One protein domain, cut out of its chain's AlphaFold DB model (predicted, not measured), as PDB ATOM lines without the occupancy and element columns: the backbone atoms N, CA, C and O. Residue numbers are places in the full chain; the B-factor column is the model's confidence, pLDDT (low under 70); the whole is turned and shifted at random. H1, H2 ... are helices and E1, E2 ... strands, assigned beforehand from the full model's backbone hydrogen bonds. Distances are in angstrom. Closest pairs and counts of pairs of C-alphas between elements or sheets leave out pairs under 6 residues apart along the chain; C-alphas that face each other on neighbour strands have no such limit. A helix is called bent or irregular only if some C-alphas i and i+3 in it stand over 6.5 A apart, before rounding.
ATOM      1  N   ARG A   2     -44.167  11.311  58.690       84.88
ATOM      2  CA  ARG A   2     -45.220  11.577  57.690       84.88
ATOM      3  C   ARG A   2     -45.758  12.981  57.951       84.88
ATOM      4  O   ARG A   2     -46.104  13.271  59.091       84.88
ATOM      5  N   LEU A   3     -45.764  13.820  56.923       90.12
ATOM      6  CA  LEU A   3     -46.327  15.167  56.978       90.12
ATOM      7  C   LEU A   3     -47.856  15.099  56.896       90.12
ATOM      8  O   LEU A   3     -48.404  14.146  56.331       90.12
ATOM      9  N   SER A   4     -48.544  16.092  57.463       94.94
ATOM     10  CA  SER A   4     -49.979  16.246  57.223       94.94
ATOM     11  C   SER A   4     -50.228  16.605  55.753       94.94
ATOM     12  O   SER A   4     -49.328  17.060  55.043       94.94
ATOM     13  N   ALA A   5     -51.460  16.419  55.276       92.12
ATOM     14  CA  ALA A   5     -51.812  16.807  53.910       92.12
ATOM     15  C   ALA A   5     -51.639  18.317  53.669       92.12
ATOM     16  O   ALA A   5     -51.405  18.731  52.541       92.12
ATOM     17  N   GLU A   6     -51.769  19.140  54.711       94.00
ATOM     18  CA  GLU A   6     -51.551  20.584  54.631       94.00
ATOM     19  C   GLU A   6     -50.071  20.940  54.556       94.00
ATOM     20  O   GLU A   6     -49.665  21.646  53.634       94.00
ATOM     21  N   ASP A   7     -49.255  20.361  55.434       91.75
ATOM     22  CA  ASP A   7     -47.803  20.552  55.404       91.75
ATOM     23  C   ASP A   7     -47.212  20.102  54.065       91.75
ATOM     24  O   ASP A   7     -46.341  20.769  53.509       91.75
ATOM     25  N   GLN A   8     -47.725  18.999  53.506       89.75
ATOM     26  CA  GLN A   8     -47.298  18.516  52.196       89.75
ATOM     27  C   GLN A   8     -47.585  19.546  51.095       89.75
ATOM     28  O   GLN A   8     -46.707  19.800  50.277       89.75
ATOM     29  N   ARG A   9     -48.751  20.210  51.107       89.38
ATOM     30  CA  ARG A   9     -49.069  21.272  50.133       89.38
ATOM     31  C   ARG A   9     -48.110  22.456  50.240       89.38
ATOM     32  O   ARG A   9     -47.716  23.004  49.216       89.38
ATOM     33  N   HIS A  10     -47.736  22.853  51.456       88.12
ATOM     34  CA  HIS A  10     -46.777  23.941  51.658       88.12
ATOM     35  C   HIS A  10     -45.375  23.576  51.164       88.12
ATOM     36  O   HIS A  10     -44.713  24.402  50.536       88.12
ATOM     37  N   VAL A  11     -44.944  22.333  51.395       89.06
ATOM     38  CA  VAL A  11     -43.681  21.815  50.857       89.06
ATOM     39  C   VAL A  11     -43.716  21.786  49.332       89.06
ATOM     40  O   VAL A  11     -42.799  22.303  48.701       89.06
ATOM     41  N   ASP A  12     -44.780  21.254  48.732       87.25
ATOM     42  CA  ASP A  12     -44.912  21.163  47.277       87.25
ATOM     43  C   ASP A  12     -44.913  22.557  46.625       87.25
ATOM     44  O   ASP A  12     -44.210  22.777  45.637       87.25
ATOM     45  N   ALA A  13     -45.618  23.527  47.221       86.94
ATOM     46  CA  ALA A  13     -45.626  24.916  46.762       86.94
ATOM     47  C   ALA A  13     -44.236  25.571  46.850       86.94
ATOM     48  O   ALA A  13     -43.824  26.284  45.933       86.94
ATOM     49  N   TYR A  14     -43.484  25.306  47.925       87.12
ATOM     50  CA  TYR A  14     -42.110  25.792  48.060       87.12
ATOM     51  C   TYR A  14     -41.172  25.164  47.019       87.12
ATOM     52  O   TYR A  14     -40.326  25.854  46.453       87.12
ATOM     53  N   LEU A  15     -41.329  23.869  46.730       87.44
ATOM     54  CA  LEU A  15     -40.532  23.183  45.712       87.44
ATOM     55  C   LEU A  15     -40.845  23.685  44.295       87.44
ATOM     56  O   LEU A  15     -39.924  23.809  43.490       87.44
ATOM     57  N   GLU A  16     -42.110  24.001  43.986       85.06
ATOM     58  CA  GLU A  16     -42.492  24.653  42.722       85.06
ATOM     59  C   GLU A  16     -41.830  26.036  42.606       85.06
ATOM     60  O   GLU A  16     -41.223  26.351  41.577       85.06
ATOM     61  N   TYR A  17     -41.861  26.824  43.687       86.94
ATOM     62  CA  TYR A  17     -41.193  28.122  43.749       86.94
ATOM     63  C   TYR A  17     -39.676  28.002  43.535       86.94
ATOM     64  O   TYR A  17     -39.140  28.658  42.642       86.94
ATOM     65  N   ASP A  18     -38.974  27.134  44.275       84.38
ATOM     66  CA  ASP A  18     -37.522  26.940  44.112       84.38
ATOM     67  C   ASP A  18     -37.161  26.418  42.711       84.38
ATOM     68  O   ASP A  18     -36.147  26.827  42.138       84.38
ATOM     69  N   ALA A  19     -37.991  25.556  42.115       81.25
ATOM     70  CA  ALA A  19     -37.762  25.041  40.767       81.25
ATOM     71  C   ALA A  19     -37.829  26.138  39.690       81.25
ATOM     72  O   ALA A  19     -37.074  26.075  38.711       81.25
ATOM     73  N   LEU A  20     -38.694  27.139  39.868       80.50
ATOM     74  CA  LEU A  20     -38.851  28.260  38.940       80.50
ATOM     75  C   LEU A  20     -37.866  29.402  39.216       80.50
ATOM     76  O   LEU A  20     -37.296  29.954  38.276       80.50
ATOM     77  N   VAL A  21     -37.666  29.746  40.487       81.75
ATOM     78  CA  VAL A  21     -36.940  30.949  40.918       81.75
ATOM     79  C   VAL A  21     -35.483  30.644  41.274       81.75
ATOM     80  O   VAL A  21     -34.583  31.383  40.870       81.75
ATOM     81  N   GLY A  22     -35.204  29.547  41.982       82.25
ATOM     82  CA  GLY A  22     -33.863  29.242  42.499       82.25
ATOM     83  C   GLY A  22     -33.259  30.403  43.299       82.25
ATOM     84  O   GLY A  22     -33.971  31.123  43.986       82.25
ATOM     85  N   ALA A  23     -31.950  30.642  43.162       81.25
ATOM     86  CA  ALA A  23     -31.264  31.753  43.835       81.25
ATOM     87  C   ALA A  23     -31.397  33.119  43.118       81.25
ATOM     88  O   ALA A  23     -30.628  34.043  43.396       81.25
ATOM     89  N   THR A  24     -32.303  33.257  42.142       79.31
ATOM     90  CA  THR A  24     -32.391  34.481  41.320       79.31
ATOM     91  C   THR A  24     -33.046  35.659  42.030       79.31
ATOM     92  O   THR A  24     -32.833  36.801  41.628       79.31
ATOM     93  N   ASP A  25     -33.794  35.403  43.099       80.12
ATOM     94  CA  ASP A  25     -34.498  36.413  43.889       80.12
ATOM     95  C   ASP A  25     -33.613  37.079  44.961       80.12
ATOM     96  O   ASP A  25     -34.062  37.949  45.707       80.12
ATOM     97  N   GLY A  26     -32.333  36.691  45.040       77.94
ATOM     98  CA  GLY A  26     -31.376  37.254  45.991       77.94
ATOM     99  C   GLY A  26     -31.740  36.992  47.455       77.94
ATOM    100  O   GLY A  26     -31.243  37.702  48.329       77.94
ATOM    101  N   GLY A  27     -32.595  35.999  47.727       79.50
ATOM    102  CA  GLY A  27     -33.078  35.681  49.069       79.50
ATOM    103  C   GLY A  27     -34.300  36.489  49.514       79.50
ATOM    104  O   GLY A  27     -34.663  36.421  50.688       79.50
ATOM    105  N   VAL A  28     -34.940  37.244  48.614       85.50
ATOM    106  CA  VAL A  28     -36.186  37.976  48.889       85.50
ATOM    107  C   VAL A  28     -37.318  37.383  48.058       85.50
ATOM    108  O   VAL A  28     -37.277  37.453  46.836       85.50
ATOM    109  N   LEU A  29     -38.355  36.854  48.716       86.00
ATOM    110  CA  LEU A  29     -39.490  36.233  48.029       86.00
ATOM    111  C   LEU A  29     -40.144  37.181  47.015       86.00
ATOM    112  O   LEU A  29     -40.421  38.348  47.311       86.00
ATOM    113  N   LEU A  30     -40.443  36.648  45.830       86.94
ATOM    114  CA  LEU A  30     -41.215  37.360  44.819       86.94
ATOM    115  C   LEU A  30     -42.616  37.698  45.339       86.94
ATOM    116  O   LEU A  30     -43.219  36.969  46.127       86.94
ATOM    117  N   THR A  31     -43.173  38.798  44.834       90.75
ATOM    118  CA  THR A  31     -44.581  39.118  45.084       90.75
ATOM    119  C   THR A  31     -45.484  38.079  44.406       90.75
ATOM    120  O   THR A  31     -45.113  37.571  43.342       90.75
ATOM    121  N   PRO A  32     -46.689  37.795  44.942       89.25
ATOM    122  CA  PRO A  32     -47.602  36.814  44.348       89.25
ATOM    123  C   PRO A  32     -47.853  37.059  42.854       89.25
ATOM    124  O   PRO A  32     -47.714  36.156  42.036       89.25
ATOM    125  N   LYS A  33     -48.077  38.326  42.480       89.75
ATOM    126  CA  LYS A  33     -48.266  38.744  41.086       89.75
ATOM    127  C   LYS A  33     -47.043  38.471  40.201       89.75
ATOM    128  O   LYS A  33     -47.193  38.082  39.046       89.75
ATOM    129  N   ALA A  34     -45.832  38.709  40.709       86.50
ATOM    130  CA  ALA A  34     -44.606  38.444  39.954       86.50
ATOM    131  C   ALA A  34     -44.367  36.937  39.776       86.50
ATOM    132  O   ALA A  34     -43.945  36.507  38.703       86.50
ATOM    133  N   TYR A  35     -44.675  36.142  40.803       86.06
ATOM    134  CA  TYR A  35     -44.589  34.685  40.742       86.06
ATOM    135  C   TYR A  35     -45.587  34.086  39.741       86.06
ATOM    136  O   TYR A  35     -45.198  33.263  38.917       86.06
ATOM    137  N   GLU A  36     -46.844  34.533  39.743       87.12
ATOM    138  CA  GLU A  36     -47.863  34.069  38.790       87.12
ATOM    139  C   GLU A  36     -47.476  34.372  37.338       87.12
ATOM    140  O   GLU A  36     -47.508  33.478  36.494       87.12
ATOM    141  N   ALA A  37     -46.995  35.587  37.053       85.38
ATOM    142  CA  ALA A  37     -46.510  35.944  35.718       85.38
ATOM    143  C   ALA A  37     -45.314  35.076  35.275       85.38
ATOM    144  O   ALA A  37     -45.212  34.677  34.110       85.38
ATOM    145  N   LEU A  38     -44.403  34.756  36.203       82.06
ATOM    146  CA  LEU A  38     -43.291  33.840  35.943       82.06
ATOM    147  C   LEU A  38     -43.795  32.420  35.654       82.06
ATOM    148  O   LEU A  38     -43.327  31.793  34.704       82.06
ATOM    149  N   ARG A  39     -44.762  31.934  36.435       83.94
ATOM    150  CA  ARG A  39     -45.383  30.614  36.275       83.94
ATOM    151  C   ARG A  39     -46.073  30.468  34.919       83.94
ATOM    152  O   ARG A  39     -45.853  29.475  34.230       83.94
ATOM    153  N   GLU A  40     -46.839  31.471  34.494       82.94
ATOM    154  CA  GLU A  40     -47.464  31.509  33.165       82.94
ATOM    155  C   GLU A  40     -46.417  31.535  32.046       82.94
ATOM    156  O   GLU A  40     -46.502  30.765  31.088       82.94
ATOM    157  N   THR A  41     -45.372  32.355  32.196       78.69
ATOM    158  CA  THR A  41     -44.266  32.405  31.228       78.69
ATOM    159  C   THR A  41     -43.556  31.052  31.133       78.69
ATOM    160  O   THR A  41     -43.214  30.607  30.038       78.69
ATOM    161  N   ALA A  42     -43.364  30.362  32.259       76.06
ATOM    162  CA  ALA A  42     -42.751  29.040  32.309       76.06
ATOM    163  C   ALA A  42     -43.625  27.944  31.678       76.06
ATOM    164  O   ALA A  42     -43.081  27.008  31.088       76.06
ATOM    165  N   ALA A  43     -44.951  28.074  31.768       77.00
ATOM    166  CA  ALA A  43     -45.918  27.185  31.127       77.00
ATOM    167  C   ALA A  43     -46.112  27.471  29.624       77.00
ATOM    168  O   ALA A  43     -46.620  26.618  28.893       77.00
ATOM    169  N   SER A  44     -45.711  28.654  29.151       74.19
ATOM    170  CA  SER A  44     -45.867  29.062  27.752       74.19
ATOM    171  C   SER A  44     -44.978  28.266  26.782       74.19
ATOM    172  O   SER A  44     -43.895  27.778  27.118       74.19
ATOM    173  N   SER A  45     -45.401  28.185  25.520       67.06
ATOM    174  CA  SER A  45     -44.615  27.584  24.431       67.06
ATOM    175  C   SER A  45     -43.421  28.444  23.980       67.06
ATOM    176  O   SER A  45     -42.557  27.957  23.242       67.06
ATOM    177  N   ASP A  46     -43.333  29.686  24.468       68.56
ATOM    178  CA  ASP A  46     -42.220  30.620  24.251       68.56
ATOM    179  C   ASP A  46     -41.046  30.375  25.205       68.56
ATOM    180  O   ASP A  46     -39.992  31.007  25.116       68.56
ATOM    181  N   ALA A  47     -41.190  29.430  26.124       71.75
ATOM    182  CA  ALA A  47     -40.167  29.141  27.097       71.75
ATOM    183  C   ALA A  47     -39.010  28.350  26.435       71.75
ATOM    184  O   ALA A  47     -39.231  27.317  25.795       71.75
ATOM    185  N   LEU A  48     -37.753  28.773  26.635       78.81
ATOM    186  CA  LEU A  48     -36.591  28.159  25.968       78.81
ATOM    187  C   LEU A  48     -36.321  26.725  26.441       78.81
ATOM    188  O   LEU A  48     -36.205  26.455  27.637       78.81
ATOM    189  N   LEU A  49     -36.148  25.818  25.485       82.38
ATOM    190  CA  LEU A  49     -35.586  24.491  25.692       82.38
ATOM    191  C   LEU A  49     -34.091  24.522  25.406       82.38
ATOM    192  O   LEU A  49     -33.630  25.217  24.502       82.38
ATOM    193  N   CYS A  50     -33.334  23.733  26.160       87.38
ATOM    194  CA  CYS A  50     -31.893  23.622  26.007       87.38
ATOM    195  C   CYS A  50     -31.516  22.168  25.718       87.38
ATOM    196  O   CYS A  50     -31.904  21.245  26.440       87.38
ATOM    197  N   PHE A  51     -30.736  21.963  24.664       90.25
ATOM    198  CA  PHE A  51     -30.237  20.663  24.244       90.25
ATOM    199  C   PHE A  51     -28.722  20.682  24.170       90.25
ATOM    200  O   PHE A  51     -28.105  21.668  23.770       90.25
ATOM    201  N   TRP A  52     -28.124  19.554  24.516       92.50
ATOM    202  CA  TRP A  52     -26.713  19.308  24.302       92.50
ATOM    203  C   TRP A  52     -26.551  18.419  23.077       92.50
ATOM    204  O   TRP A  52     -27.044  17.286  23.048       92.50
ATOM    205  N   VAL A  53     -25.933  18.977  22.042       92.06
ATOM    206  CA  VAL A  53     -25.953  18.433  20.683       92.06
ATOM    207  C   VAL A  53     -24.544  18.076  20.262       92.06
ATOM    208  O   VAL A  53     -23.652  18.912  20.362       92.06
ATOM    209  N   CYS A  54     -24.345  16.857  19.769       93.81
ATOM    210  CA  CYS A  54     -23.100  16.470  19.123       93.81
ATOM    211  C   CYS A  54     -23.019  17.166  17.760       93.81
ATOM    212  O   CYS A  54     -23.836  16.896  16.881       93.81
ATOM    213  N   VAL A  55     -22.066  18.084  17.580       92.88
ATOM    214  CA  VAL A  55     -21.971  18.904  16.361       92.88
ATOM    215  C   VAL A  55     -21.691  18.055  15.111       92.88
ATOM    216  O   VAL A  55     -22.399  18.254  14.127       92.88
ATOM    217  N   PRO A  56     -20.754  17.081  15.125       92.81
ATOM    218  CA  PRO A  56     -20.472  16.262  13.944       92.81
ATOM    219  C   PRO A  56     -21.652  15.416  13.455       92.81
ATOM    220  O   PRO A  56     -21.802  15.221  12.255       92.81
ATOM    221  N   THR A  57     -22.480  14.894  14.365       90.75
ATOM    222  CA  THR A  57     -23.583  13.980  14.012       90.75
ATOM    223  C   THR A  57     -24.951  14.658  13.993       90.75
ATOM    224  O   THR A  57     -25.924  14.064  13.540       90.75
ATOM    225  N   GLY A  58     -25.064  15.873  14.537       88.06
ATOM    226  CA  GLY A  58     -26.335  16.575  14.729       88.06
ATOM    227  C   GLY A  58     -27.244  15.966  15.806       88.06
ATOM    228  O   GLY A  58     -28.341  16.479  16.042       88.06
ATOM    229  N   LEU A  59     -26.818  14.893  16.483       87.88
ATOM    230  CA  LEU A  59     -27.635  14.200  17.479       87.88
ATOM    231  C   LEU A  59     -27.843  15.066  18.724       87.88
ATOM    232  O   LEU A  59     -26.890  15.543  19.342       87.88
ATOM    233  N   ARG A  60     -29.103  15.210  19.151       90.56
ATOM    234  CA  ARG A  60     -29.471  15.826  20.435       90.56
ATOM    235  C   ARG A  60     -29.268  14.813  21.566       90.56
ATOM    236  O   ARG A  60     -30.200  14.123  21.963       90.56
ATOM    237  N   CYS A  61     -28.041  14.707  22.066       90.62
ATOM    238  CA  CYS A  61     -27.636  13.678  23.027       90.62
ATOM    239  C   CYS A  61     -28.252  13.844  24.423       90.62
ATOM    240  O   CYS A  61     -28.396  12.861  25.149       90.62
ATOM    241  N   ARG A  62     -28.607  15.070  24.830       89.38
ATOM    242  CA  ARG A  62     -29.224  15.311  26.141       89.38
ATOM    243  C   ARG A  62     -30.176  16.502  26.115       89.38
ATOM    244  O   ARG A  62     -29.831  17.560  25.594       89.38
ATOM    245  N   ALA A  63     -31.348  16.343  26.727       88.38
ATOM    246  CA  ALA A  63     -32.188  17.462  27.141       88.38
ATOM    247  C   ALA A  63     -31.667  18.020  28.472       88.38
ATOM    248  O   ALA A  63     -31.391  17.263  29.407       88.38
ATOM    249  N   VAL A  64     -31.491  19.334  28.542       88.75
ATOM    250  CA  VAL A  64     -30.966  20.022  29.720       88.75
ATOM    251  C   VAL A  64     -32.130  20.431  30.618       88.75
ATOM    252  O   VAL A  64     -32.948  21.265  30.241       88.75
ATOM    253  N   GLY A  65     -32.187  19.847  31.816       86.06
ATOM    254  CA  GLY A  65     -33.175  20.197  32.838       86.06
ATOM    255  C   GLY A  65     -32.780  21.425  33.678       86.06
ATOM    256  O   GLY A  65     -31.614  21.832  33.649       86.06
ATOM    257  N   PRO A  66     -33.708  21.976  34.484       83.75
ATOM    258  CA  PRO A  66     -33.524  23.214  35.261       83.75
ATOM    259  C   PRO A  66     -32.375  23.166  36.282       83.75
ATOM    260  O   PRO A  66     -31.726  24.179  36.535       83.75
ATOM    261  N   PHE A  67     -32.075  21.985  36.827       87.00
ATOM    262  CA  PHE A  67     -31.004  21.767  37.812       87.00
ATOM    263  C   PHE A  67     -29.629  21.499  37.182       87.00
ATOM    264  O   PHE A  67     -28.629  21.368  37.888       87.00
ATOM    265  N   SER A  68     -29.560  21.408  35.853       89.94
ATOM    266  CA  SER A  68     -28.307  21.168  35.138       89.94
ATOM    267  C   SER A  68     -27.329  22.318  35.349       89.94
ATOM    268  O   SER A  68     -27.734  23.479  35.373       89.94
ATOM    269  N   ARG A  69     -26.037  22.011  35.488       92.38
ATOM    270  CA  ARG A  69     -25.026  23.018  35.826       92.38
ATOM    271  C   ARG A  69     -24.425  23.673  34.589       92.38
ATOM    272  O   ARG A  69     -24.127  23.013  33.594       92.38
ATOM    273  N   CYS A  70     -24.179  24.967  34.715       93.06
ATOM    274  CA  CYS A  70     -23.349  25.767  33.835       93.06
ATOM    275  C   CYS A  70     -21.873  25.683  34.255       93.06
ATOM    276  O   CYS A  70     -21.558  25.361  35.403       93.06
ATOM    277  N   LEU A  71     -20.958  26.073  33.365       92.31
ATOM    278  CA  LEU A  71     -19.536  26.242  33.685       92.31
ATOM    279  C   LEU A  71     -19.285  27.213  34.852       92.31
ATOM    280  O   LEU A  71     -18.338  27.025  35.608       92.31
ATOM    281  N   CYS A  72     -20.154  28.207  35.054       92.38
ATOM    282  CA  CYS A  72     -20.099  29.093  36.220       92.38
ATOM    283  C   CYS A  72     -20.540  28.433  37.534       92.38
ATOM    284  O   CYS A  72     -20.562  29.091  38.564       92.38
ATOM    285  N   SER A  73     -20.861  27.137  37.513       91.50
ATOM    286  CA  SER A  73     -21.386  26.349  38.630       91.50
ATOM    287  C   SER A  73     -22.840  26.641  39.024       91.50
ATOM    288  O   SER A  73     -23.379  25.853  39.799       91.50
ATOM    289  N   HIS A  74     -23.491  27.668  38.471       92.06
ATOM    290  CA  HIS A  74     -24.928  27.917  38.645       92.06
ATOM    291  C   HIS A  74     -25.782  27.004  37.758       92.06
ATOM    292  O   HIS A  74     -25.315  26.460  36.757       92.06
ATOM    293  N   THR A  75     -27.031  26.813  38.146       91.31
ATOM    294  CA  THR A  75     -28.014  25.959  37.485       91.31
ATOM    295  C   THR A  75     -28.657  26.645  36.282       91.31
ATOM    296  O   THR A  75     -28.601  27.866  36.123       91.31
ATOM    297  N   PHE A  76     -29.265  25.860  35.397       89.38
ATOM    298  CA  PHE A  76     -29.933  26.376  34.206       89.38
ATOM    299  C   PHE A  76     -31.065  27.354  34.552       89.38
ATOM    300  O   PHE A  76     -31.157  28.395  33.909       89.38
ATOM    301  N   ARG A  77     -31.850  27.087  35.610       86.06
ATOM    302  CA  ARG A  77     -32.916  27.996  36.082       86.06
ATOM    303  C   ARG A  77     -32.407  29.360  36.555       86.06
ATOM    304  O   ARG A  77     -33.099  30.356  36.421       86.06
ATOM    305  N   GLU A  78     -31.160  29.420  37.020       88.00
ATOM    306  CA  GLU A  78     -30.492  30.660  37.436       88.00
ATOM    307  C   GLU A  78     -29.955  31.482  36.253       88.00
ATOM    308  O   GLU A  78     -29.242  32.476  36.432       88.00
ATOM    309  N   HIS A  79     -30.254  31.063  35.025       89.44
ATOM    310  CA  HIS A  79     -30.013  31.841  33.823       89.44
ATOM    311  C   HIS A  79     -31.335  32.345  33.243       89.44
ATOM    312  O   HIS A  79     -32.408  31.831  33.542       89.44
ATOM    313  N   ARG A  80     -31.272  33.372  32.393       83.44
ATOM    314  CA  ARG A  80     -32.438  33.987  31.756       83.44
ATOM    315  C   ARG A  80     -33.040  33.053  30.699       83.44
ATOM    316  O   ARG A  80     -32.839  33.264  29.505       83.44
ATOM    317  N   VAL A  81     -33.737  32.014  31.153       79.50
ATOM    318  CA  VAL A  81     -34.371  30.964  30.334       79.50
ATOM    319  C   VAL A  81     -35.784  31.335  29.886       79.50
ATOM    320  O   VAL A  81     -36.255  30.860  28.856       79.50
ATOM    321  N   PHE A  82     -36.442  32.229  30.622       72.94
ATOM    322  CA  PHE A  82     -37.789  32.734  30.339       72.94
ATOM    323  C   PHE A  82     -37.734  34.037  29.531       72.94
ATOM    324  O   PHE A  82     -38.303  35.059  29.909       72.94
ATOM    325  N   GLN A  83     -36.958  34.048  28.448       65.56
ATOM    326  CA  GLN A  83     -36.936  35.202  27.553       65.56
ATOM    327  C   GLN A  83     -38.214  35.212  26.720       65.56
ATOM    328  O   GLN A  83     -38.521  34.222  26.065       65.56
ATOM    329  N   GLN A  84     -38.916  36.346  26.695       55.72
ATOM    330  CA  GLN A  84     -39.904  36.596  25.651       55.72
ATOM    331  C   GLN A  84     -39.194  36.510  24.297       55.72
ATOM    332  O   GLN A  84     -38.108  37.080  24.135       55.72
ATOM    333  N   ARG A  85     -39.790  35.782  23.344       56.31
ATOM    334  CA  ARG A  85     -39.306  35.718  21.962       56.31
ATOM    335  C   ARG A  85     -39.137  37.158  21.493       56.31
ATOM    336  O   ARG A  85     -40.117  37.899  21.434       56.31
ATOM    337  N   GLN A  86     -37.901  37.590  21.237       50.47
ATOM    338  CA  GLN A  86     -37.734  38.914  20.655       50.47
ATOM    339  C   GLN A  86     -38.494  38.896  19.325       50.47
ATOM    340  O   GLN A  86     -38.274  37.963  18.542       50.47
ATOM    341  N   PRO A 106     -31.688  32.800  20.167       55.69
ATOM    342  CA  PRO A 106     -32.274  33.560  21.263       55.69
ATOM    343  C   PRO A 106     -31.154  34.291  22.009       55.69
ATOM    344  O   PRO A 106     -30.023  33.791  22.069       55.69
ATOM    345  N   GLN A 107     -31.440  35.494  22.518       60.41
ATOM    346  CA  GLN A 107     -30.439  36.303  23.213       60.41
ATOM    347  C   GLN A 107     -29.634  35.451  24.205       60.41
ATOM    348  O   GLN A 107     -30.182  34.510  24.794       60.41
ATOM    349  N   PRO A 108     -28.342  35.767  24.431       72.88
ATOM    350  CA  PRO A 108     -27.494  34.960  25.296       72.88
ATOM    351  C   PRO A 108     -28.200  34.697  26.627       72.88
ATOM    352  O   PRO A 108     -28.626  35.625  27.317       72.88
ATOM    353  N   VAL A 109     -28.350  33.417  26.967       87.56
ATOM    354  CA  VAL A 109     -28.988  32.954  28.204       87.56
ATOM    355  C   VAL A 109     -28.031  33.256  29.362       87.56
ATOM    356  O   VAL A 109     -27.240  32.408  29.771       87.56
ATOM    357  N   LYS A 110     -28.012  34.522  29.799       89.94
ATOM    358  CA  LYS A 110     -27.113  35.071  30.830       89.94
ATOM    359  C   LYS A 110     -27.502  34.580  32.217       89.94
ATOM    360  O   LYS A 110     -28.682  34.373  32.479       89.94
ATOM    361  N   CYS A 111     -26.528  34.443  33.110       91.56
ATOM    362  CA  CYS A 111     -26.794  34.148  34.516       91.56
ATOM    363  C   CYS A 111     -27.380  35.377  35.222       91.56
ATOM    364  O   CYS A 111     -26.950  36.500  34.963       91.56
ATOM    365  N   LEU A 112     -28.367  35.146  36.084       89.62
ATOM    366  CA  LEU A 112     -29.059  36.169  36.866       89.62
ATOM    367  C   LEU A 112     -28.505  36.288  38.294       89.62
ATOM    368  O   LEU A 112     -28.852  37.229  38.998       89.62
ATOM    369  N   VAL A 113     -27.626  35.370  38.713       88.50
ATOM    370  CA  VAL A 113     -27.000  35.416  40.040       88.50
ATOM    371  C   VAL A 113     -26.119  36.669  40.158       88.50
ATOM    372  O   VAL A 113     -25.231  36.863  39.314       88.50
ATOM    373  N   PRO A 114     -26.310  37.504  41.197       86.38
ATOM    374  CA  PRO A 114     -25.522  38.713  41.408       86.38
ATOM    375  C   PRO A 114     -24.011  38.436  41.406       86.38
ATOM    376  O   PRO A 114     -23.526  37.529  42.079       86.38
ATOM    377  N   GLY A 115     -23.251  39.215  40.633       87.62
ATOM    378  CA  GLY A 115     -21.788  39.093  40.546       87.62
ATOM    379  C   GLY A 115     -21.266  37.978  39.629       87.62
ATOM    380  O   GLY A 115     -20.056  37.882  39.419       87.62
ATOM    381  N   CYS A 116     -22.135  37.158  39.029       90.31
ATOM    382  CA  CYS A 116     -21.716  36.161  38.047       90.31
ATOM    383  C   CYS A 116     -21.410  36.811  36.685       90.31
ATOM    384  O   CYS A 116     -22.264  37.457  36.085       90.31
ATOM    385  N   SER A 117     -20.203  36.597  36.157       88.38
ATOM    386  CA  SER A 117     -19.743  37.182  34.887       88.38
ATOM    387  C   SER A 117     -19.777  36.215  33.699       88.38
ATOM    388  O   SER A 117     -19.139  36.464  32.676       88.38
ATOM    389  N   CYS A 118     -20.481  35.083  33.801       91.25
ATOM    390  CA  CYS A 118     -20.518  34.131  32.694       91.25
ATOM    391  C   CYS A 118     -21.285  34.699  31.482       91.25
ATOM    392  O   CYS A 118     -22.362  35.275  31.650       91.25
ATOM    393  N   PRO A 119     -20.770  34.519  30.254       88.12
ATOM    394  CA  PRO A 119     -21.331  35.181  29.078       88.12
ATOM    395  C   PRO A 119     -22.683  34.588  28.653       88.12
ATOM    396  O   PRO A 119     -23.564  35.314  28.200       88.12
ATOM    397  N   HIS A 120     -22.839  33.270  28.788       89.75
ATOM    398  CA  HIS A 120     -24.043  32.511  28.461       89.75
ATOM    399  C   HIS A 120     -23.998  31.143  29.154       89.75
ATOM    400  O   HIS A 120     -22.936  30.687  29.592       89.75
ATOM    401  N   TYR A 121     -25.147  30.476  29.225       92.19
ATOM    402  CA  TYR A 121     -25.260  29.126  29.758       92.19
ATOM    403  C   TYR A 121     -24.498  28.101  28.894       92.19
ATOM    404  O   TYR A 121     -24.779  27.944  27.708       92.19
ATOM    405  N   SER A 122     -23.551  27.380  29.502       91.94
ATOM    406  CA  SER A 122     -22.799  26.278  28.883       91.94
ATOM    407  C   SER A 122     -23.003  25.019  29.714       91.94
ATOM    408  O   SER A 122     -22.427  24.914  30.798       91.94
ATOM    409  N   PHE A 123     -23.773  24.061  29.197       93.00
ATOM    410  CA  PHE A 123     -24.104  22.827  29.907       93.00
ATOM    411  C   PHE A 123     -22.856  22.015  30.277       93.00
ATOM    412  O   PHE A 123     -21.959  21.811  29.455       93.00
ATOM    413  N   LEU A 124     -22.832  21.522  31.516       92.75
ATOM    414  CA  LEU A 124     -21.877  20.536  31.994       92.75
ATOM    415  C   LEU A 124     -22.574  19.184  32.217       92.75
ATOM    416  O   LEU A 124     -23.430  19.086  33.101       92.75
ATOM    417  N   PRO A 125     -22.188  18.127  31.482       90.88
ATOM    418  CA  PRO A 125     -22.733  16.772  31.627       90.88
ATOM    419  C   PRO A 125     -22.212  16.059  32.889       90.88
ATOM    420  O   PRO A 125     -21.547  15.025  32.817       90.88
ATOM    421  N   ILE A 126     -22.495  16.618  34.064       88.75
ATOM    422  CA  ILE A 126     -22.161  16.010  35.354       88.75
ATOM    423  C   ILE A 126     -23.140  14.866  35.640       88.75
ATOM    424  O   ILE A 126     -24.352  15.036  35.523       88.75
ATOM    425  N   SER A 191     -22.567   8.999  25.459       89.69
ATOM    426  CA  SER A 191     -23.241   7.765  25.051       89.69
ATOM    427  C   SER A 191     -23.412   7.651  23.532       89.69
ATOM    428  O   SER A 191     -23.543   6.547  23.022       89.69
ATOM    429  N   CYS A 192     -23.345   8.764  22.792       91.44
ATOM    430  CA  CYS A 192     -23.299   8.761  21.328       91.44
ATOM    431  C   CYS A 192     -21.926   8.368  20.739       91.44
ATOM    432  O   CYS A 192     -21.741   8.437  19.528       91.44
ATOM    433  N   GLY A 193     -20.938   8.040  21.577       91.56
ATOM    434  CA  GLY A 193     -19.579   7.663  21.178       91.56
ATOM    435  C   GLY A 193     -18.627   8.837  20.920       91.56
ATOM    436  O   GLY A 193     -17.418   8.640  20.848       91.56
ATOM    437  N   SER A 194     -19.131  10.071  20.825       92.62
ATOM    438  CA  SER A 194     -18.305  11.263  20.577       92.62
ATOM    439  C   SER A 194     -17.771  11.898  21.867       92.62
ATOM    440  O   SER A 194     -18.394  11.814  22.927       92.62
ATOM    441  N   ALA A 195     -16.626  12.581  21.789       91.94
ATOM    442  CA  ALA A 195     -16.047  13.307  22.923       91.94
ATOM    443  C   ALA A 195     -16.954  14.458  23.398       91.94
ATOM    444  O   ALA A 195     -17.638  15.101  22.603       91.94
ATOM    445  N   TYR A 196     -16.926  14.793  24.690       91.44
ATOM    446  CA  TYR A 196     -17.719  15.915  25.218       91.44
ATOM    447  C   TYR A 196     -17.375  17.256  24.546       91.44
ATOM    448  O   TYR A 196     -18.253  18.092  24.366       91.44
ATOM    449  N   ALA A 197     -16.122  17.440  24.123       88.31
ATOM    450  CA  ALA A 197     -15.638  18.663  23.481       88.31
ATOM    451  C   ALA A 197     -16.309  18.996  22.141       88.31
ATOM    452  O   ALA A 197     -16.326  20.158  21.750       88.31
ATOM    453  N   VAL A 198     -16.853  17.997  21.439       91.56
ATOM    454  CA  VAL A 198     -17.531  18.213  20.148       91.56
ATOM    455  C   VAL A 198     -19.025  18.486  20.311       91.56
ATOM    456  O   VAL A 198     -19.760  18.519  19.326       91.56
ATOM    457  N   HIS A 199     -19.490  18.638  21.552       92.75
ATOM    458  CA  HIS A 199     -20.875  18.953  21.836       92.75
ATOM    459  C   HIS A 199     -21.057  20.431  22.164       92.75
ATOM    460  O   HIS A 199     -20.259  21.044  22.873       92.75
ATOM    461  N   GLU A 200     -22.178  20.976  21.717       91.50
ATOM    462  CA  GLU A 200     -22.551  22.369  21.902       91.50
ATOM    463  C   GLU A 200     -23.888  22.470  22.644       91.50
ATOM    464  O   GLU A 200     -24.764  21.610  22.523       91.50
ATOM    465  N   THR A 201     -24.041  23.530  23.439       91.56
ATOM    466  CA  THR A 201     -25.322  23.868  24.071       91.56
ATOM    467  C   THR A 201     -26.149  24.678  23.079       91.56
ATOM    468  O   THR A 201     -25.742  25.773  22.701       91.56
ATOM    469  N   ARG A 202     -27.298  24.149  22.654       89.25
ATOM    470  CA  ARG A 202     -28.208  24.806  21.711       89.25
ATOM    471  C   ARG A 202     -29.565  25.048  22.344       89.25
ATOM    472  O   ARG A 202     -30.061  24.214  23.100       89.25
ATOM    473  N   PHE A 203     -30.170  26.170  21.985       86.19
ATOM    474  CA  PHE A 203     -31.485  26.570  22.461       86.19
ATOM    475  C   PHE A 203     -32.497  26.503  21.324       86.19
ATOM    476  O   PHE A 203     -32.162  26.794  20.178       86.19
ATOM    477  N   SER A 204     -33.729  26.129  21.643       79.44
ATOM    478  CA  SER A 204     -34.873  26.229  20.736       79.44
ATOM    479  C   SER A 204     -36.118  26.576  21.537       79.44
ATOM    480  O   SER A 204     -36.181  26.291  22.733       79.44
ATOM    481  N   PHE A 205     -37.134  27.144  20.898       75.50
ATOM    482  CA  PHE A 205     -38.413  27.353  21.572       75.50
ATOM    483  C   PHE A 205     -39.172  26.027  21.720       75.50
ATOM    484  O   PHE A 205     -38.955  25.086  20.949       75.50
ATOM    485  N   ALA A 206     -40.048  25.920  22.726       69.38
ATOM    486  CA  ALA A 206     -40.844  24.708  22.927       69.38
ATOM    487  C   ALA A 206     -41.838  24.470  21.776       69.38
ATOM    488  O   ALA A 206     -42.102  23.321  21.422       69.38
ATOM    489  N   SER A 207     -42.311  25.545  21.141       64.44
ATOM    490  CA  SER A 207     -43.134  25.510  19.924       64.44
ATOM    491  C   SER A 207     -42.437  24.883  18.705       64.44
ATOM    492  O   SER A 207     -43.109  24.347  17.832       64.44
ATOM    493  N   GLU A 208     -41.102  24.881  18.657       66.31
ATOM    494  CA  GLU A 208     -40.292  24.344  17.545       66.31
ATOM    495  C   GLU A 208     -39.881  22.870  17.775       66.31
ATOM    496  O   GLU A 208     -38.970  22.329  17.141       66.31
ATOM    497  N   GLY A 209     -40.511  22.215  18.750       55.78
ATOM    498  CA  GLY A 209     -40.053  20.968  19.340       55.78
ATOM    499  C   GLY A 209     -40.605  19.672  18.729       55.78
ATOM    500  O   GLY A 209     -41.805  19.421  18.765       55.78
ATOM    501  N   GLY A 210     -39.714  18.775  18.281       60.16
ATOM    502  CA  GLY A 210     -40.015  17.351  18.031       60.16
ATOM    503  C   GLY A 210     -40.170  16.514  19.326       60.16
ATOM    504  O   GLY A 210     -40.251  17.073  20.418       60.16
ATOM    505  N   PRO A 211     -40.158  15.167  19.279       57.12
ATOM    506  CA  PRO A 211     -40.456  14.302  20.438       57.12
ATOM    507  C   PRO A 211     -39.620  14.583  21.703       57.12
ATOM    508  O   PRO A 211     -40.149  14.589  22.813       57.12
ATOM    509  N   LEU A 212     -38.327  14.894  21.544       58.09
ATOM    510  CA  LEU A 212     -37.411  15.185  22.658       58.09
ATOM    511  C   LEU A 212     -37.716  16.521  23.363       58.09
ATOM    512  O   LEU A 212     -37.354  16.713  24.522       58.09
ATOM    513  N   ALA A 213     -38.397  17.443  22.679       58.75
ATOM    514  CA  ALA A 213     -38.846  18.703  23.261       58.75
ATOM    515  C   ALA A 213     -40.020  18.513  24.216       58.75
ATOM    516  O   ALA A 213     -40.065  19.176  25.245       58.75
ATOM    517  N   LYS A 214     -40.908  17.547  23.941       57.81
ATOM    518  CA  LYS A 214     -41.997  17.191  24.861       57.81
ATOM    519  C   LYS A 214     -41.442  16.692  26.198       57.81
ATOM    520  O   LYS A 214     -41.856  17.181  27.242       57.81
ATOM    521  N   ALA A 215     -40.433  15.817  26.165       58.06
ATOM    522  CA  ALA A 215     -39.753  15.336  27.371       58.06
ATOM    523  C   ALA A 215     -39.037  16.463  28.140       58.06
ATOM    524  O   ALA A 215     -39.091  16.505  29.367       58.06
ATOM    525  N   ALA A 216     -38.400  17.402  27.430       58.97
ATOM    526  CA  ALA A 216     -37.771  18.567  28.045       58.97
ATOM    527  C   ALA A 216     -38.804  19.517  28.686       58.97
ATOM    528  O   ALA A 216     -38.556  20.019  29.775       58.97
ATOM    529  N   THR A 217     -39.974  19.715  28.069       59.03
ATOM    530  CA  THR A 217     -41.092  20.474  28.658       59.03
ATOM    531  C   THR A 217     -41.636  19.800  29.916       59.03
ATOM    532  O   THR A 217     -41.791  20.466  30.934       59.03
ATOM    533  N   THR A 218     -41.834  18.480  29.905       56.66
ATOM    534  CA  THR A 218     -42.259  17.733  31.102       56.66
ATOM    535  C   THR A 218     -41.243  17.845  32.245       56.66
ATOM    536  O   THR A 218     -41.632  18.036  33.390       56.66
ATOM    537  N   GLN A 219     -39.937  17.806  31.955       58.81
ATOM    538  CA  GLN A 219     -38.884  17.991  32.970       58.81
ATOM    539  C   GLN A 219     -38.802  19.418  33.540       58.81
ATOM    540  O   GLN A 219     -38.122  19.626  34.542       58.81
ATOM    541  N   ARG A 220     -39.443  20.407  32.905       60.06
ATOM    542  CA  ARG A 220     -39.466  21.802  33.378       60.06
ATOM    543  C   ARG A 220     -40.580  22.072  34.376       60.06
ATOM    544  O   ARG A 220     -40.383  22.890  35.263       60.06
ATOM    545  N   THR A 221     -41.727  21.420  34.213       51.19
ATOM    546  CA  THR A 221     -42.894  21.576  35.094       51.19
ATOM    547  C   THR A 221     -42.960  20.508  36.181       51.19
ATOM    548  O   THR A 221     -43.728  20.642  37.130       51.19
ATOM    549  N   ALA A 222     -42.159  19.446  36.068       49.34
ATOM    550  CA  ALA A 222     -42.067  18.424  37.095       49.34
ATOM    551  C   ALA A 222     -41.334  18.962  38.334       49.34
ATOM    552  O   ALA A 222     -40.113  19.138  38.327       49.34
ATOM    553  N   VAL A 223     -42.081  19.140  39.426       43.75
ATOM    554  CA  VAL A 223     -41.523  19.083  40.782       43.75
ATOM    555  C   VAL A 223     -40.790  17.739  40.893       43.75
ATOM    556  O   VAL A 223     -41.368  16.723  40.487       43.75
ATOM    557  N   PRO A 224     -39.524  17.685  41.353       40.66
ATOM    558  CA  PRO A 224     -38.779  16.437  41.448       40.66
ATOM    559  C   PRO A 224     -39.390  15.554  42.542       40.66
ATOM    560  O   PRO A 224     -38.906  15.485  43.666       40.66
ATOM    561  N   MET A 225     -40.463  14.851  42.196       37.62
ATOM    562  CA  MET A 225     -40.952  13.709  42.949       37.62
ATOM    563  C   MET A 225     -39.857  12.653  42.837       37.62
ATOM    564  O   MET A 225     -39.519  12.240  41.730       37.62
TER     565      MET A 225
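Overview. This is residues 2 to 86, 106 to 126 and 191 to 225 of the 244 residues of the protein "protein FAM221A" of Cyclospora cayetanensis (UniProt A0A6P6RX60). A small three-stranded sheet with H3 packed on it makes one end of the domain, and H1 and H2, about at right angles, make the other, with residues 4 to 10 sticking out. Between and beside them run two long stretches with no named element, residues 64 to 86 and 106 to 126. The printed part has 141 residues, 62 of them, under half, in named elements, in the order H1 H2 E1 E2 E3 H3; the class is mixed, and the sheet, E2 E1 E3, is antiparallel. It is compact, with a radius of gyration of the C-alphas of 16.0 A, and spans 51 by 34 by 29 A.

Arrangement. H1, residues 5 to 25, is irregular, with C-alphas 20 and 23 9.7 A apart and a kink of 63 degrees near residue 19. With residues 17 to 20 alone it touches H2, residues 32 to 43, about perpendicular at 81 degrees; the closest C-alphas are those of Leu 20 and Arg 39, 7.4 A apart. E1, residues 48 to 54, and E2, residues 60 to 63, form a hairpin, with N 52 and O 62 2.8 A apart, within hydrogen-bond range. On the other side of E1 is E3, residues 199 to 205, antiparallel to it, with N 51 and O 202 at 2.8 A. H3, residues 211 to 221, is on the sheet at a height of 8.0 A, over E1 and slantwise to it at 44 degrees on the local plane; this makes two layers, a helix on one face of a sheet. The closest C-alphas of H3 and E2 are those of Ala 216 and Ala 63, 5.8 A apart. H2 and H3 are close but not clearly touching, their closest C-alphas, of Ala 43 and Thr 221, being 7.5 A apart. Every O i to N i+4 pair is within hydrogen-bond range in H2, against 14 of 17 in H1 and 6 of 7 in H3.

Along the chain. H1 begins at C-alpha 5 (-51.812, 16.807, 53.910) and is 28.0 A long; H2 is 16.4 A. E1 is 19.1 A, E2 7.4 A and E3 19.4 A long. H3, 16.5 A, ends at C-alpha 221 (-42.894, 21.576, 35.094).

Size, cuts and confidence. The C-alphas farthest apart are those of Ser 4 and Pro 56, 52.4 A. Residues 87 to 105 and 127 to 190 are not printed, with gaps of 7.7 A and 13.2 A between the C-alphas across the cuts. Of the links printed whole, none is long. Residues 69 to 70 pair antiparallel with 123 to 124. Mean pLDDT of the printed part is 81.3, and 28 residues are under 70, among them 206 to 225.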